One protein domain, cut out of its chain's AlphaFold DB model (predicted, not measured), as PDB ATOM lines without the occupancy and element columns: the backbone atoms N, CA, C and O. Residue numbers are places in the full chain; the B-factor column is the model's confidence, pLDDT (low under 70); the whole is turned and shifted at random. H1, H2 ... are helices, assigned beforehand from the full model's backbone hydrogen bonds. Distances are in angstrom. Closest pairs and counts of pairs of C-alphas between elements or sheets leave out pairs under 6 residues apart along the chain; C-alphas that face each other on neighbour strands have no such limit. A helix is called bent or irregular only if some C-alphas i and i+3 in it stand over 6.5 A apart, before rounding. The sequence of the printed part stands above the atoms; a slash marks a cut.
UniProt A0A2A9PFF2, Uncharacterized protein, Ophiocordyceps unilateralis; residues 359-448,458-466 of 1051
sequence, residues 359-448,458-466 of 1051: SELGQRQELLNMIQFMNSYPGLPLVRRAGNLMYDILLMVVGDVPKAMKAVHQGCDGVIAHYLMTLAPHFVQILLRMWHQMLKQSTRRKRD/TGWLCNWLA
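This is residues 359 to 448 and 458 to 466 of the 1051 residues of an uncharacterized protein of Ophiocordyceps unilateralis (UniProt A0A2A9PFF2). Two long helices, H2 and H5, run side by side in opposite ways at a shallow tilt, and H1 and H4 pack together at a steep tilt next to them, H1 packing on H5 with its residues 363 to 370 and H4 packing on the last part of H2 with its residues 419 to 423. The short helix H6 packs on the last part of H1 on the side away from H5, short H3 sits at a far corner beside the beginning of H4, and the free far end, residues 443 to 448, sticks out beyond the body. The printed part has 99 residues with six named helices, in the order H1, H2, H3, H4, H5, H6, and no named strand; the class is all helix. The whole is compact, with a radius of gyration of the C-alphas of 13.2 A and spans of 41 by 29 by 24 A.

The printed part begins with H1, residues 359 to 376, 25.5 A from first to last C-alpha; C-alpha 359 is at (28.356, -27.430, 35.204). After a tight link of 4 residues comes H2, residues 381 to 398, 25.7 A long, beginning with C-alpha 381 at (55.654, -37.938, 38.632). H3 is residues 403 to 407, and H4 is residues 412 to 423, 16.3 A long. One residue, Ala 424, links H4 to H5, residues 425 to 445, the longest helix by residues, 30.7 A from first to last C-alpha. H5 is irregular, but only just: C-alphas 426 and 429 are 6.6 A apart, and its line is a rough one. Beyond the cut, H6 is residues 460 to 464 and ends with C-alpha 464 at (50.017, -47.249, 28.651).

H1 and H4 are the hub, touching four other helices each. H1 and H4 touch, opposite ways at a steep tilt of 41 degrees; their closest C-alphas, those of Leu 367 and Ala 417, are 6.1 A apart. H1 touches H5 with residues 363 to 370 alone, the same way at a steep tilt of 48 degrees, and the closest C-alphas, those of Met 370 and Trp 435, are 5.7 A apart. H1 and H2 only just touch, with 3 pairs of C-alphas within 8 A, the closest being those of Met 374 and Val 383 at 5.5 A. H1 touches H6 with residues 371 to 376 alone; the closest C-alphas, those of Asn 375 and Trp 460, are 5.1 A apart. H2 and H5 touch at a shallow tilt of 13 degrees, opposite ways, with the C-alphas of Leu 382 and Met 438 closest at 6.6 A. H2 and H4 touch at a steep tilt of 56 degrees, the same way, and the closest C-alphas, those of Val 397 and Leu 423, are 6.8 A apart. H3 and H4 touch only at the corner, and only just, with 3 pairs of C-alphas within 8 A; those of Met 405 and Cys 412 are closest at 6.5 A. H4 and H5 also touch only at the corner, and only just, with 3 such pairs, the closest being Met 421 and Val 428 at 6.6 A between C-alphas. H6 is close but not clearly touching to H4, where the closest C-alphas, those of Cys 412 and Cys 462, are 6.3 A apart. H3 is apart from H1, H2, H5 and H6. Every O i to N i+4 pair is within hydrogen-bond range in H1, H2, H4 and H6; in H5 it is 14 of 17, and in H3 0 of 1, beside 2 of 2 O i to N i+3 pairs.

The two C-alphas farthest apart are those of Gly 399 and Arg 447, 42.0 A. Residues 449 to 457 are cut out, and C-alphas 448 and 458 are 22.2 A apart across the cut. Of the links that are printed whole, those from H1 to H2, H2 to H3, H3 to H4 and H4 to H5, each is tight. The mean pLDDT of the printed part is 79.5; it is under 70 at residues 398 to 411, 445 to 448, 458 to 459 and 466.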
ATOM      1  N   SER A 359      27.315 -26.967  34.282       79.88
ATOM      2  CA  SER A 359      28.356 -27.430  35.204       79.88
ATOM      3  C   SER A 359      28.909 -28.825  34.878       79.88
ATOM      4  O   SER A 359      30.106 -29.054  35.061       79.88
ATOM      5  N   GLU A 360      28.093 -29.753  34.370       81.81
ATOM      6  CA  GLU A 360      28.532 -31.103  33.988       81.81
ATOM      7  C   GLU A 360      29.323 -31.073  32.673       81.81
ATOM      8  O   GLU A 360      30.372 -31.713  32.554       81.81
ATOM      9  N   LEU A 361      28.883 -30.250  31.713       86.06
ATOM     10  CA  LEU A 361      29.642 -29.945  30.494       86.06
ATOM     11  C   LEU A 361      31.004 -29.313  30.826       86.06
ATOM     12  O   LEU A 361      32.022 -29.731  30.270       86.06
ATOM     13  N   GLY A 362      31.042 -28.376  31.782       90.88
ATOM     14  CA  GLY A 362      32.278 -27.786  32.301       90.88
ATOM     15  C   GLY A 362      33.227 -28.822  32.915       90.88
ATOM     16  O   GLY A 362      34.379 -28.928  32.491       90.88
ATOM     17  N   GLN A 363      32.744 -29.643  33.855       92.00
ATOM     18  CA  GLN A 363      33.547 -30.700  34.492       92.00
ATOM     19  C   GLN A 363      34.070 -31.729  33.482       92.00
ATOM     20  O   GLN A 363      35.238 -32.121  33.549       92.00
ATOM     21  N   ARG A 364      33.245 -32.127  32.503       92.44
ATOM     22  CA  ARG A 364      33.663 -33.023  31.419       92.44
ATOM     23  C   ARG A 364      34.789 -32.404  30.588       92.44
ATOM     24  O   ARG A 364      35.747 -33.105  30.271       92.44
ATOM     25  N   GLN A 365      34.715 -31.110  30.268       94.25
ATOM     26  CA  GLN A 365      35.775 -30.430  29.524       94.25
ATOM     27  C   GLN A 365      37.060 -30.269  30.351       94.25
ATOM     28  O   GLN A 365      38.146 -30.482  29.814       94.25
ATOM     29  N   GLU A 366      36.981 -29.964  31.650       94.62
ATOM     30  CA  GLU A 366      38.174 -29.945  32.508       94.62
ATOM     31  C   GLU A 366      38.843 -31.322  32.612       94.62
ATOM     32  O   GLU A 366      40.070 -31.410  32.549       94.62
ATOM     33  N   LEU A 367      38.058 -32.399  32.712       94.94
ATOM     34  CA  LEU A 367      38.578 -33.766  32.769       94.94
ATOM     35  C   LEU A 367      39.255 -34.175  31.448       94.94
ATOM     36  O   LEU A 367      40.311 -34.808  31.469       94.94
ATOM     37  N   LEU A 368      38.716 -33.749  30.299       94.19
ATOM     38  CA  LEU A 368      39.376 -33.903  28.996       94.19
ATOM     39  C   LEU A 368      40.692 -33.118  28.929       94.19
ATOM     40  O   LEU A 368      41.708 -33.668  28.505       94.19
ATOM     41  N   ASN A 369      40.707 -31.871  29.410       94.06
ATOM     42  CA  ASN A 369      41.918 -31.049  29.466       94.06
ATOM     43  C   ASN A 369      42.995 -31.693  30.368       94.06
ATOM     44  O   ASN A 369      44.179 -31.665  30.026       94.06
ATOM     45  N   MET A 370      42.594 -32.326  31.480       94.50
ATOM     46  CA  MET A 370      43.490 -33.105  32.345       94.50
ATOM     47  C   MET A 370      44.107 -34.292  31.598       94.50
ATOM     48  O   MET A 370      45.320 -34.484  31.663       94.50
ATOM     49  N   ILE A 371      43.300 -35.084  30.883       94.31
ATOM     50  CA  ILE A 371      43.781 -36.267  30.153       94.31
ATOM     51  C   ILE A 371      44.732 -35.860  29.018       94.31
ATOM     52  O   ILE A 371      45.823 -36.420  28.905       94.31
ATOM     53  N   GLN A 372      44.387 -34.822  28.252       92.56
ATOM     54  CA  GLN A 372      45.258 -34.271  27.211       92.56
ATOM     55  C   GLN A 372      46.586 -33.762  27.787       92.56
ATOM     56  O   GLN A 372      47.642 -34.006  27.210       92.56
ATOM     57  N   PHE A 373      46.576 -33.121  28.959       93.06
ATOM     58  CA  PHE A 373      47.810 -32.739  29.647       93.06
ATOM     59  C   PHE A 373      48.625 -33.953  30.126       93.06
ATOM     60  O   PHE A 373      49.852 -33.923  30.042       93.06
ATOM     61  N   MET A 374      47.982 -35.020  30.613       93.25
ATOM     62  CA  MET A 374      48.682 -36.252  31.000       93.25
ATOM     63  C   MET A 374      49.355 -36.925  29.796       93.25
ATOM     64  O   MET A 374      50.502 -37.347  29.912       93.25
ATOM     65  N   ASN A 375      48.692 -36.942  28.634       88.69
ATOM     66  CA  ASN A 375      49.297 -37.339  27.360       88.69
ATOM     67  C   ASN A 375      50.502 -36.440  27.001       88.69
ATOM     68  O   ASN A 375      51.569 -36.950  26.678       88.69
ATOM     69  N   SER A 376      50.382 -35.114  27.136       89.94
ATOM     70  CA  SER A 376      51.454 -34.157  26.802       89.94
ATOM     71  C   SER A 376      52.662 -34.140  27.754       89.94
ATOM     72  O   SER A 376      53.716 -33.628  27.378       89.94
ATOM     73  N   TYR A 377      52.542 -34.651  28.985       90.88
ATOM     74  CA  TYR A 377      53.597 -34.566  30.011       90.88
ATOM     75  C   TYR A 377      53.802 -35.873  30.814       90.88
ATOM     76  O   TYR A 377      53.840 -35.837  32.051       90.88
ATOM     77  N   PRO A 378      53.997 -37.030  30.153       86.38
ATOM     78  CA  PRO A 378      53.952 -38.350  30.792       86.38
ATOM     79  C   PRO A 378      55.075 -38.572  31.818       86.38
ATOM     80  O   PRO A 378      54.892 -39.259  32.822       86.38
ATOM     81  N   GLY A 379      56.228 -37.925  31.616       83.31
ATOM     82  CA  GLY A 379      57.376 -37.974  32.528       83.31
ATOM     83  C   GLY A 379      57.208 -37.201  33.845       83.31
ATOM     84  O   GLY A 379      58.113 -37.227  34.677       83.31
ATOM     85  N   LEU A 380      56.093 -36.494  34.076       86.88
ATOM     86  CA  LEU A 380      55.851 -35.841  35.368       86.88
ATOM     87  C   LEU A 380      55.399 -36.875  36.421       86.88
ATOM     88  O   LEU A 380      54.375 -37.530  36.228       86.88
ATOM     89  N   PRO A 381      56.054 -36.976  37.598       84.44
ATOM     90  CA  PRO A 381      55.654 -37.938  38.632       84.44
ATOM     91  C   PRO A 381      54.204 -37.783  39.115       84.44
ATOM     92  O   PRO A 381      53.581 -38.766  39.510       84.44
ATOM     93  N   LEU A 382      53.644 -36.566  39.062       85.44
ATOM     94  CA  LEU A 382      52.238 -36.321  39.396       85.44
ATOM     95  C   LEU A 382      51.274 -36.802  38.296       85.44
ATOM     96  O   LEU A 382      50.204 -37.299  38.631       85.44
ATOM     97  N   VAL A 383      51.674 -36.728  37.019       90.31
ATOM     98  CA  VAL A 383      50.922 -37.287  35.879       90.31
ATOM     99  C   VAL A 383      50.863 -38.805  35.985       90.31
ATOM    100  O   VAL A 383      49.775 -39.368  35.931       90.31
ATOM    101  N   ARG A 384      51.994 -39.473  36.245       85.50
ATOM    102  CA  ARG A 384      52.012 -40.934  36.430       85.50
ATOM    103  C   ARG A 384      51.147 -41.377  37.620       85.50
ATOM    104  O   ARG A 384      50.419 -42.353  37.512       85.50
ATOM    105  N   ARG A 385      51.148 -40.624  38.730       84.00
ATOM    106  CA  ARG A 385      50.252 -40.879  39.881       84.00
ATOM    107  C   ARG A 385      48.769 -40.662  39.548       84.00
ATOM    108  O   ARG A 385      47.944 -41.454  39.990       84.00
ATOM    109  N   ALA A 386      48.430 -39.626  38.778       89.19
ATOM    110  CA  ALA A 386      47.061 -39.385  38.318       89.19
ATOM    111  C   ALA A 386      46.585 -40.476  37.337       89.19
ATOM    112  O   ALA A 386      45.467 -40.965  37.474       89.19
ATOM    113  N   GLY A 387      47.452 -40.912  36.416       90.25
ATOM    114  CA  GLY A 387      47.197 -42.024  35.496       90.25
ATOM    115  C   GLY A 387      46.937 -43.346  36.221       90.25
ATOM    116  O   GLY A 387      45.940 -44.000  35.926       90.25
ATOM    117  N   ASN A 388      47.760 -43.691  37.223       86.00
ATOM    118  CA  ASN A 388      47.531 -44.854  38.087       86.00
ATOM    119  C   ASN A 388      46.158 -44.788  38.780       86.00
ATOM    120  O   ASN A 388      45.353 -45.695  38.608       86.00
ATOM    121  N   LEU A 389      45.853 -43.693  39.493       88.56
ATOM    122  CA  LEU A 389      44.566 -43.548  40.189       88.56
ATOM    123  C   LEU A 389      43.375 -43.660  39.223       88.56
ATOM    124  O   LEU A 389      42.351 -44.253  39.552       88.56
ATOM    125  N   MET A 390      43.501 -43.102  38.019       90.75
ATOM    126  CA  MET A 390      42.455 -43.167  37.006       90.75
ATOM    127  C   MET A 390      42.278 -44.588  36.435       90.75
ATOM    128  O   MET A 390      41.146 -44.992  36.175       90.75
ATOM    129  N   TYR A 391      43.359 -45.366  36.300       86.69
ATOM    130  CA  TYR A 391      43.303 -46.796  35.973       86.69
ATOM    131  C   TYR A 391      42.621 -47.606  37.084       86.69
ATOM    132  O   TYR A 391      41.722 -48.393  36.792       86.69
ATOM    133  N   ASP A 392      42.972 -47.355  38.348       80.56
ATOM    134  CA  ASP A 392      42.371 -48.027  39.507       80.56
ATOM    135  C   ASP A 392      40.857 -47.760  39.590       80.56
ATOM    136  O   ASP A 392      40.072 -48.683  39.816       80.56
ATOM    137  N   ILE A 393      40.416 -46.520  39.332       83.06
ATOM    138  CA  ILE A 393      38.987 -46.168  39.254       83.06
ATOM    139  C   ILE A 393      38.297 -46.909  38.097       83.06
ATOM    140  O   ILE A 393      37.226 -47.480  38.296       83.06
ATOM    141  N   LEU A 394      38.903 -46.954  36.904       82.31
ATOM    142  CA  LEU A 394      38.338 -47.683  35.760       82.31
ATOM    143  C   LEU A 394      38.238 -49.197  36.032       82.31
ATOM    144  O   LEU A 394      37.217 -49.801  35.700       82.31
ATOM    145  N   LEU A 395      39.231 -49.802  36.691       74.06
ATOM    146  CA  LEU A 395      39.189 -51.209  37.109       74.06
ATOM    147  C   LEU A 395      38.099 -51.479  38.155       74.06
ATOM    148  O   LEU A 395      37.342 -52.439  38.003       74.06
ATOM    149  N   MET A 396      37.975 -50.635  39.187       71.75
ATOM    150  CA  MET A 396      36.937 -50.781  40.222       71.75
ATOM    151  C   MET A 396      35.513 -50.751  39.652       71.75
ATOM    152  O   MET A 396      34.610 -51.358  40.231       71.75
ATOM    153  N   VAL A 397      35.312 -50.031  38.547       72.62
ATOM    154  CA  VAL A 397      33.988 -49.655  38.038       72.62
ATOM    155  C   VAL A 397      33.575 -50.441  36.786       72.62
ATOM    156  O   VAL A 397      32.394 -50.736  36.624       72.62
ATOM    157  N   VAL A 398      34.522 -50.832  35.924       66.19
ATOM    158  CA  VAL A 398      34.251 -51.613  34.697       66.19
ATOM    159  C   VAL A 398      34.622 -53.102  34.856       66.19
ATOM    160  O   VAL A 398      34.163 -53.942  34.085       66.19
ATOM    161  N   GLY A 399      35.393 -53.467  35.888       50.03
ATOM    162  CA  GLY A 399      35.744 -54.853  36.241       50.03
ATOM    163  C   GLY A 399      36.892 -55.452  35.420       50.03
ATOM    164  O   GLY A 399      37.753 -56.117  35.988       50.03
ATOM    165  N   ASP A 400      36.932 -55.146  34.125       57.25
ATOM    166  CA  ASP A 400      38.069 -55.281  33.208       57.25
ATOM    167  C   ASP A 400      38.136 -53.995  32.366       57.25
ATOM    168  O   ASP A 400      37.093 -53.469  31.975       57.25
ATOM    169  N   VAL A 401      39.329 -53.499  32.014       56.44
ATOM    170  CA  VAL A 401      39.442 -52.418  31.011       56.44
ATOM    171  C   VAL A 401      39.173 -53.023  29.623       56.44
ATOM    172  O   VAL A 401      39.965 -53.851  29.161       56.44
ATOM    173  N   PRO A 402      38.069 -52.681  28.925       49.06
ATOM    174  CA  PRO A 402      37.650 -53.475  27.776       49.06
ATOM    175  C   PRO A 402      38.561 -53.277  26.563       49.06
ATOM    176  O   PRO A 402      38.836 -52.148  26.150       49.06
ATOM    177  N   LYS A 403      38.885 -54.376  25.865       46.22
ATOM    178  CA  LYS A 403      39.572 -54.352  24.551       46.22
ATOM    179  C   LYS A 403      38.849 -53.479  23.502       46.22
ATOM    180  O   LYS A 403      39.455 -53.079  22.510       46.22
ATOM    181  N   ALA A 404      37.579 -53.143  23.742       42.94
ATOM    182  CA  ALA A 404      36.778 -52.200  22.963       42.94
ATOM    183  C   ALA A 404      37.279 -50.738  22.994       42.94
ATOM    184  O   ALA A 404      36.903 -49.976  22.105       42.94
ATOM    185  N   MET A 405      38.172 -50.338  23.916       50.91
ATOM    186  CA  MET A 405      38.821 -49.009  23.862       50.91
ATOM    187  C   MET A 405      39.549 -48.747  22.529       50.91
ATOM    188  O   MET A 405      39.721 -47.596  22.134       50.91
ATOM    189  N   LYS A 406      39.912 -49.802  21.787       44.50
ATOM    190  CA  LYS A 406      40.535 -49.716  20.457       44.50
ATOM    191  C   LYS A 406      39.562 -49.415  19.298       44.50
ATOM    192  O   LYS A 406      40.010 -49.379  18.157       44.50
ATOM    193  N   ALA A 407      38.257 -49.255  19.556       46.38
ATOM    194  CA  ALA A 407      37.206 -49.322  18.529       46.38
ATOM    195  C   ALA A 407      36.249 -48.105  18.451       46.38
ATOM    196  O   ALA A 407      35.216 -48.197  17.791       46.38
ATOM    197  N   VAL A 408      36.555 -46.971  19.099       44.44
ATOM    198  CA  VAL A 408      35.647 -45.803  19.162       44.44
ATOM    199  C   VAL A 408      36.207 -44.590  18.406       44.44
ATOM    200  O   VAL A 408      37.297 -44.105  18.701       44.44
ATOM    201  N   HIS A 409      35.426 -44.042  17.466       45.75
ATOM    202  CA  HIS A 409      35.817 -42.926  16.585       45.75
ATOM    203  C   HIS A 409      36.038 -41.555  17.268       45.75
ATOM    204  O   HIS A 409      36.407 -40.604  16.587       45.75
ATOM    205  N   GLN A 410      35.822 -41.424  18.582       51.09
ATOM    206  CA  GLN A 410      35.898 -40.142  19.311       51.09
ATOM    207  C   GLN A 410      37.225 -39.912  20.061       51.09
ATOM    208  O   GLN A 410      37.370 -38.912  20.759       51.09
ATOM    209  N   GLY A 411      38.197 -40.819  19.918       67.00
ATOM    210  CA  GLY A 411      39.451 -40.783  20.673       67.00
ATOM    211  C   GLY A 411      39.299 -41.340  22.094       67.00
ATOM    212  O   GLY A 411      38.249 -41.226  22.728       67.00
ATOM    213  N   CYS A 412      40.357 -41.977  22.595       77.50
ATOM    214  CA  CYS A 412      40.327 -42.688  23.876       77.50
ATOM    215  C   CYS A 412      40.113 -41.737  25.076       77.50
ATOM    216  O   CYS A 412      39.305 -42.050  25.950       77.50
ATOM    217  N   ASP A 413      40.705 -40.537  25.061       85.94
ATOM    218  CA  ASP A 413      40.482 -39.475  26.056       85.94
ATOM    219  C   ASP A 413      38.980 -39.164  26.257       85.94
ATOM    220  O   ASP A 413      38.495 -39.072  27.387       85.94
ATOM    221  N   GLY A 414      38.226 -39.071  25.150       84.75
ATOM    222  CA  GLY A 414      36.780 -38.818  25.129       84.75
ATOM    223  C   GLY A 414      35.955 -39.906  25.818       84.75
ATOM    224  O   GLY A 414      34.975 -39.615  26.511       84.75
ATOM    225  N   VAL A 415      36.386 -41.156  25.648       82.38
ATOM    226  CA  VAL A 415      35.759 -42.357  26.213       82.38
ATOM    227  C   VAL A 415      36.074 -42.488  27.704       82.38
ATOM    228  O   VAL A 415      35.166 -42.725  28.497       82.38
ATOM    229  N   ILE A 416      37.331 -42.269  28.101       85.88
ATOM    230  CA  ILE A 416      37.764 -42.286  29.506       85.88
ATOM    231  C   ILE A 416      36.995 -41.240  30.320       85.88
ATOM    232  O   ILE A 416      36.399 -41.580  31.342       85.88
ATOM    233  N   ALA A 417      36.950 -39.986  29.852       90.88
ATOM    234  CA  ALA A 417      36.225 -38.925  30.547       90.88
ATOM    235  C   ALA A 417      34.728 -39.253  30.689       90.88
ATOM    236  O   ALA A 417      34.149 -39.025  31.748       90.88
ATOM    237  N   HIS A 418      34.104 -39.835  29.659       86.75
ATOM    238  CA  HIS A 418      32.696 -40.232  29.721       86.75
ATOM    239  C   HIS A 418      32.440 -41.337  30.755       86.75
ATOM    240  O   HIS A 418      31.535 -41.184  31.573       86.75
ATOM    241  N   TYR A 419      33.242 -42.409  30.772       84.31
ATOM    242  CA  TYR A 419      33.086 -43.486  31.758       84.31
ATOM    243  C   TYR A 419      33.273 -42.996  33.199       84.31
ATOM    244  O   TYR A 419      32.516 -43.402  34.079       84.31
ATOM    245  N   LEU A 420      34.227 -42.092  33.439       88.06
ATOM    246  CA  LEU A 420      34.458 -41.508  34.764       88.06
ATOM    247  C   LEU A 420      33.294 -40.614  35.215       88.06
ATOM    248  O   LEU A 420      32.829 -40.764  36.341       88.06
ATOM    249  N   MET A 421      32.779 -39.739  34.343       87.62
ATOM    250  CA  MET A 421      31.609 -38.904  34.659       87.62
ATOM    251  C   MET A 421      30.359 -39.756  34.933       87.62
ATOM    252  O   MET A 421      29.658 -39.528  35.912       87.62
ATOM    253  N   THR A 422      30.083 -40.755  34.089       80.56
ATOM    254  CA  THR A 422      28.818 -41.508  34.129       80.56
ATOM    255  C   THR A 422      28.798 -42.628  35.171       80.56
ATOM    256  O   THR A 422      27.741 -42.893  35.740       80.56
ATOM    257  N   LEU A 423      29.928 -43.292  35.442       82.19
ATOM    258  CA  LEU A 423      29.984 -44.437  36.364       82.19
ATOM    259  C   LEU A 423      30.754 -44.156  37.669       82.19
ATOM    260  O   LEU A 423      30.635 -44.929  38.619       82.19
ATOM    261  N   ALA A 424      31.532 -43.071  37.738       89.50
ATOM    262  CA  ALA A 424      32.363 -42.717  38.893       89.50
ATOM    263  C   ALA A 424      32.287 -41.218  39.305       89.50
ATOM    264  O   ALA A 424      33.314 -40.661  39.711       89.50
ATOM    265  N   PRO A 425      31.116 -40.536  39.252       84.25
ATOM    266  CA  PRO A 425      31.028 -39.072  39.377       84.25
ATOM    267  C   PRO A 425      31.640 -38.510  40.671       84.25
ATOM    268  O   PRO A 425      32.242 -37.438  40.668       84.25
ATOM    269  N   HIS A 426      31.572 -39.254  41.778       81.19
ATOM    270  CA  HIS A 426      32.157 -38.855  43.062       81.19
ATOM    271  C   HIS A 426      33.698 -38.765  43.045       81.19
ATOM    272  O   HIS A 426      34.271 -37.985  43.804       81.19
ATOM    273  N   PHE A 427      34.385 -39.488  42.152       87.25
ATOM    274  CA  PHE A 427      35.838 -39.368  41.975       87.25
ATOM    275  C   PHE A 427      36.250 -38.181  41.091       87.25
ATOM    276  O   PHE A 427      37.401 -37.744  41.169       87.25
ATOM    277  N   VAL A 428      35.341 -37.615  40.286       92.56
ATOM    278  CA  VAL A 428      35.652 -36.519  39.350       92.56
ATOM    279  C   VAL A 428      36.236 -35.315  40.091       92.56
ATOM    280  O   VAL A 428      37.280 -34.808  39.693       92.56
ATOM    281  N   GLN A 429      35.661 -34.910  41.229       86.81
ATOM    282  CA  GLN A 429      36.208 -33.796  42.018       86.81
ATOM    283  C   GLN A 429      37.624 -34.063  42.560       86.81
ATOM    284  O   GLN A 429      38.406 -33.125  42.722       86.81
ATOM    285  N   ILE A 430      37.985 -35.322  42.833       86.81
ATOM    286  CA  ILE A 430      39.331 -35.695  43.297       86.81
ATOM    287  C   ILE A 430      40.325 -35.576  42.136       86.81
ATOM    288  O   ILE A 430      41.373 -34.942  42.285       86.81
ATOM    289  N   LEU A 431      39.961 -36.095  40.959       93.56
ATOM    290  CA  LEU A 431      40.749 -35.959  39.733       93.56
ATOM    291  C   LEU A 431      40.928 -34.481  39.345       93.56
ATOM    292  O   LEU A 431      42.053 -34.045  39.114       93.56
ATOM    293  N   LEU A 432      39.868 -33.668  39.395       92.75
ATOM    294  CA  LEU A 432      39.942 -32.225  39.132       92.75
ATOM    295  C   LEU A 432      40.782 -31.462  40.176       92.75
ATOM    296  O   LEU A 432      41.468 -30.497  39.832       92.75
ATOM    297  N   ARG A 433      40.836 -31.902  41.442       88.12
ATOM    298  CA  ARG A 433      41.787 -31.348  42.429       88.12
ATOM    299  C   ARG A 433      43.238 -31.706  42.088       88.12
ATOM    300  O   ARG A 433      44.111 -30.847  42.220       88.12
ATOM    301  N   MET A 434      43.511 -32.921  41.606       87.25
ATOM    302  CA  MET A 434      44.844 -33.302  41.110       87.25
ATOM    303  C   MET A 434      45.220 -32.543  39.829       87.25
ATOM    304  O   MET A 434      46.356 -32.087  39.705       87.25
ATOM    305  N   TRP A 435      44.268 -32.322  38.919       95.31
ATOM    306  CA  TRP A 435      44.436 -31.521  37.703       95.31
ATOM    307  C   TRP A 435      44.940 -30.106  38.009       95.31
ATOM    308  O   TRP A 435      45.995 -29.689  37.524       95.31
ATOM    309  N   HIS A 436      44.260 -29.403  38.917       92.44
ATOM    310  CA  HIS A 436      44.665 -28.072  39.364       92.44
ATOM    311  C   HIS A 436      46.052 -28.056  40.033       92.44
ATOM    312  O   HIS A 436      46.798 -27.082  39.893       92.44
ATOM    313  N   GLN A 437      46.461 -29.138  40.708       86.00
ATOM    314  CA  GLN A 437      47.831 -29.276  41.217       86.00
ATOM    315  C   GLN A 437      48.857 -29.498  40.092       86.00
ATOM    316  O   GLN A 437      49.924 -28.883  40.131       86.00
ATOM    317  N   MET A 438      48.540 -30.300  39.069       91.50
ATOM    318  CA  MET A 438      49.399 -30.501  37.892       91.50
ATOM    319  C   MET A 438      49.617 -29.193  37.116       91.50
ATOM    320  O   MET A 438      50.762 -28.847  36.817       91.50
ATOM    321  N   LEU A 439      48.560 -28.403  36.893       89.06
ATOM    322  CA  LEU A 439      48.646 -27.042  36.337       89.06
ATOM    323  C   LEU A 439      49.538 -26.119  37.183       89.06
ATOM    324  O   LEU A 439      50.400 -25.411  36.656       89.06
ATOM    325  N   LYS A 440      49.383 -26.144  38.512       88.38
ATOM    326  CA  LYS A 440      50.167 -25.313  39.446       88.38
ATOM    327  C   LYS A 440      51.640 -25.734  39.552       88.38
ATOM    328  O   LYS A 440      52.478 -24.921  39.939       88.38
ATOM    329  N   GLN A 441      51.977 -26.979  39.207       83.25
ATOM    330  CA  GLN A 441      53.363 -27.455  39.121       83.25
ATOM    331  C   GLN A 441      53.992 -27.195  37.742       83.25
ATOM    332  O   GLN A 441      55.144 -26.765  37.678       83.25
ATOM    333  N   SER A 442      53.259 -27.379  36.641       84.31
ATOM    334  CA  SER A 442      53.782 -27.138  35.287       84.31
ATOM    335  C   SER A 442      54.033 -25.655  35.009       84.31
ATOM    336  O   SER A 442      55.080 -25.297  34.475       84.31
ATOM    337  N   THR A 443      53.150 -24.769  35.479       81.38
ATOM    338  CA  THR A 443      53.368 -23.310  35.450       81.38
ATOM    339  C   THR A 443      54.600 -22.869  36.246       81.38
ATOM    340  O   THR A 443      55.244 -21.895  35.862       81.38
ATOM    341  N   ARG A 444      54.987 -23.601  37.302       78.25
ATOM    342  CA  ARG A 444      56.245 -23.373  38.037       78.25
ATOM    343  C   ARG A 444      57.472 -23.911  37.296       78.25
ATOM    344  O   ARG A 444      58.501 -23.248  37.308       78.25
ATOM    345  N   ARG A 445      57.366 -25.074  36.638       69.94
ATOM    346  CA  ARG A 445      58.467 -25.695  35.870       69.94
ATOM    347  C   ARG A 445      58.752 -25.032  34.519       69.94
ATOM    348  O   ARG A 445      59.843 -25.209  33.998       69.94
ATOM    349  N   LYS A 446      57.849 -24.204  33.979       55.88
ATOM    350  CA  LYS A 446      58.043 -23.437  32.723       55.88
ATOM    351  C   LYS A 446      59.182 -22.386  32.738       55.88
ATOM    352  O   LYS A 446      59.252 -21.571  31.822       55.88
ATOM    353  N   ARG A 447      60.071 -22.388  33.739       54.75
ATOM    354  CA  ARG A 447      61.357 -21.663  33.716       54.75
ATOM    355  C   ARG A 447      62.542 -22.522  33.271       54.75
ATOM    356  O   ARG A 447      63.507 -21.959  32.767       54.75
ATOM    357  N   ASP A 448      62.442 -23.843  33.394       50.88
ATOM    358  CA  ASP A 448      63.527 -24.771  33.086       50.88
ATOM    359  C   ASP A 448      63.199 -25.495  31.771       50.88
ATOM    360  O   ASP A 448      62.294 -26.329  31.702       50.88
ATOM    361  N   THR A 458      51.442 -38.000  21.980       56.69
ATOM    362  CA  THR A 458      50.044 -38.124  21.535       56.69
ATOM    363  C   THR A 458      49.478 -39.530  21.756       56.69
ATOM    364  O   THR A 458      49.552 -40.408  20.901       56.69
ATOM    365  N   GLY A 459      48.848 -39.713  22.919       65.81
ATOM    366  CA  GLY A 459      48.189 -40.955  23.323       65.81
ATOM    367  C   GLY A 459      49.002 -41.830  24.277       65.81
ATOM    368  O   GLY A 459      48.647 -43.001  24.426       65.81
ATOM    369  N   TRP A 460      50.047 -41.300  24.937       83.25
ATOM    370  CA  TRP A 460      50.828 -42.045  25.939       83.25
ATOM    371  C   TRP A 460      49.935 -42.795  26.930       83.25
ATOM    372  O   TRP A 460      50.109 -43.993  27.121       83.25
ATOM    373  N   LEU A 461      48.945 -42.119  27.518       78.12
ATOM    374  CA  LEU A 461      48.089 -42.705  28.546       78.12
ATOM    375  C   LEU A 461      47.223 -43.834  27.977       78.12
ATOM    376  O   LEU A 461      47.063 -44.870  28.610       78.12
ATOM    377  N   CYS A 462      46.712 -43.666  26.758       77.12
ATOM    378  CA  CYS A 462      45.889 -44.662  26.076       77.12
ATOM    379  C   CYS A 462      46.684 -45.897  25.623       77.12
ATOM    380  O   CYS A 462      46.145 -47.001  25.645       77.12
ATOM    381  N   ASN A 463      47.958 -45.733  25.255       74.38
ATOM    382  CA  ASN A 463      48.860 -46.855  24.995       74.38
ATOM    383  C   ASN A 463      49.291 -47.530  26.306       74.38
ATOM    384  O   ASN A 463      49.233 -48.753  26.408       74.38
ATOM    385  N   TRP A 464      49.618 -46.748  27.337       77.69
ATOM    386  CA  TRP A 464      50.017 -47.249  28.651       77.69
ATOM    387  C   TRP A 464      48.917 -48.100  29.305       77.69
ATOM    388  O   TRP A 464      49.183 -49.223  29.724       77.69
ATOM    389  N   LEU A 465      47.664 -47.626  29.279       71.12
ATOM    390  CA  LEU A 465      46.471 -48.361  29.730       71.12
ATOM    391  C   LEU A 465      46.187 -49.647  28.925       71.12
ATOM    392  O   LEU A 465      45.427 -50.496  29.393       71.12
ATOM    393  N   ALA A 466      46.745 -49.784  27.718       65.88
ATOM    394  CA  ALA A 466      46.468 -50.888  26.796       65.88
ATOM    395  C   ALA A 466      47.621 -51.901  26.643       65.88
ATOM    396  O   ALA A 466      47.357 -53.027  26.212       65.88
TER     397      ALA A 466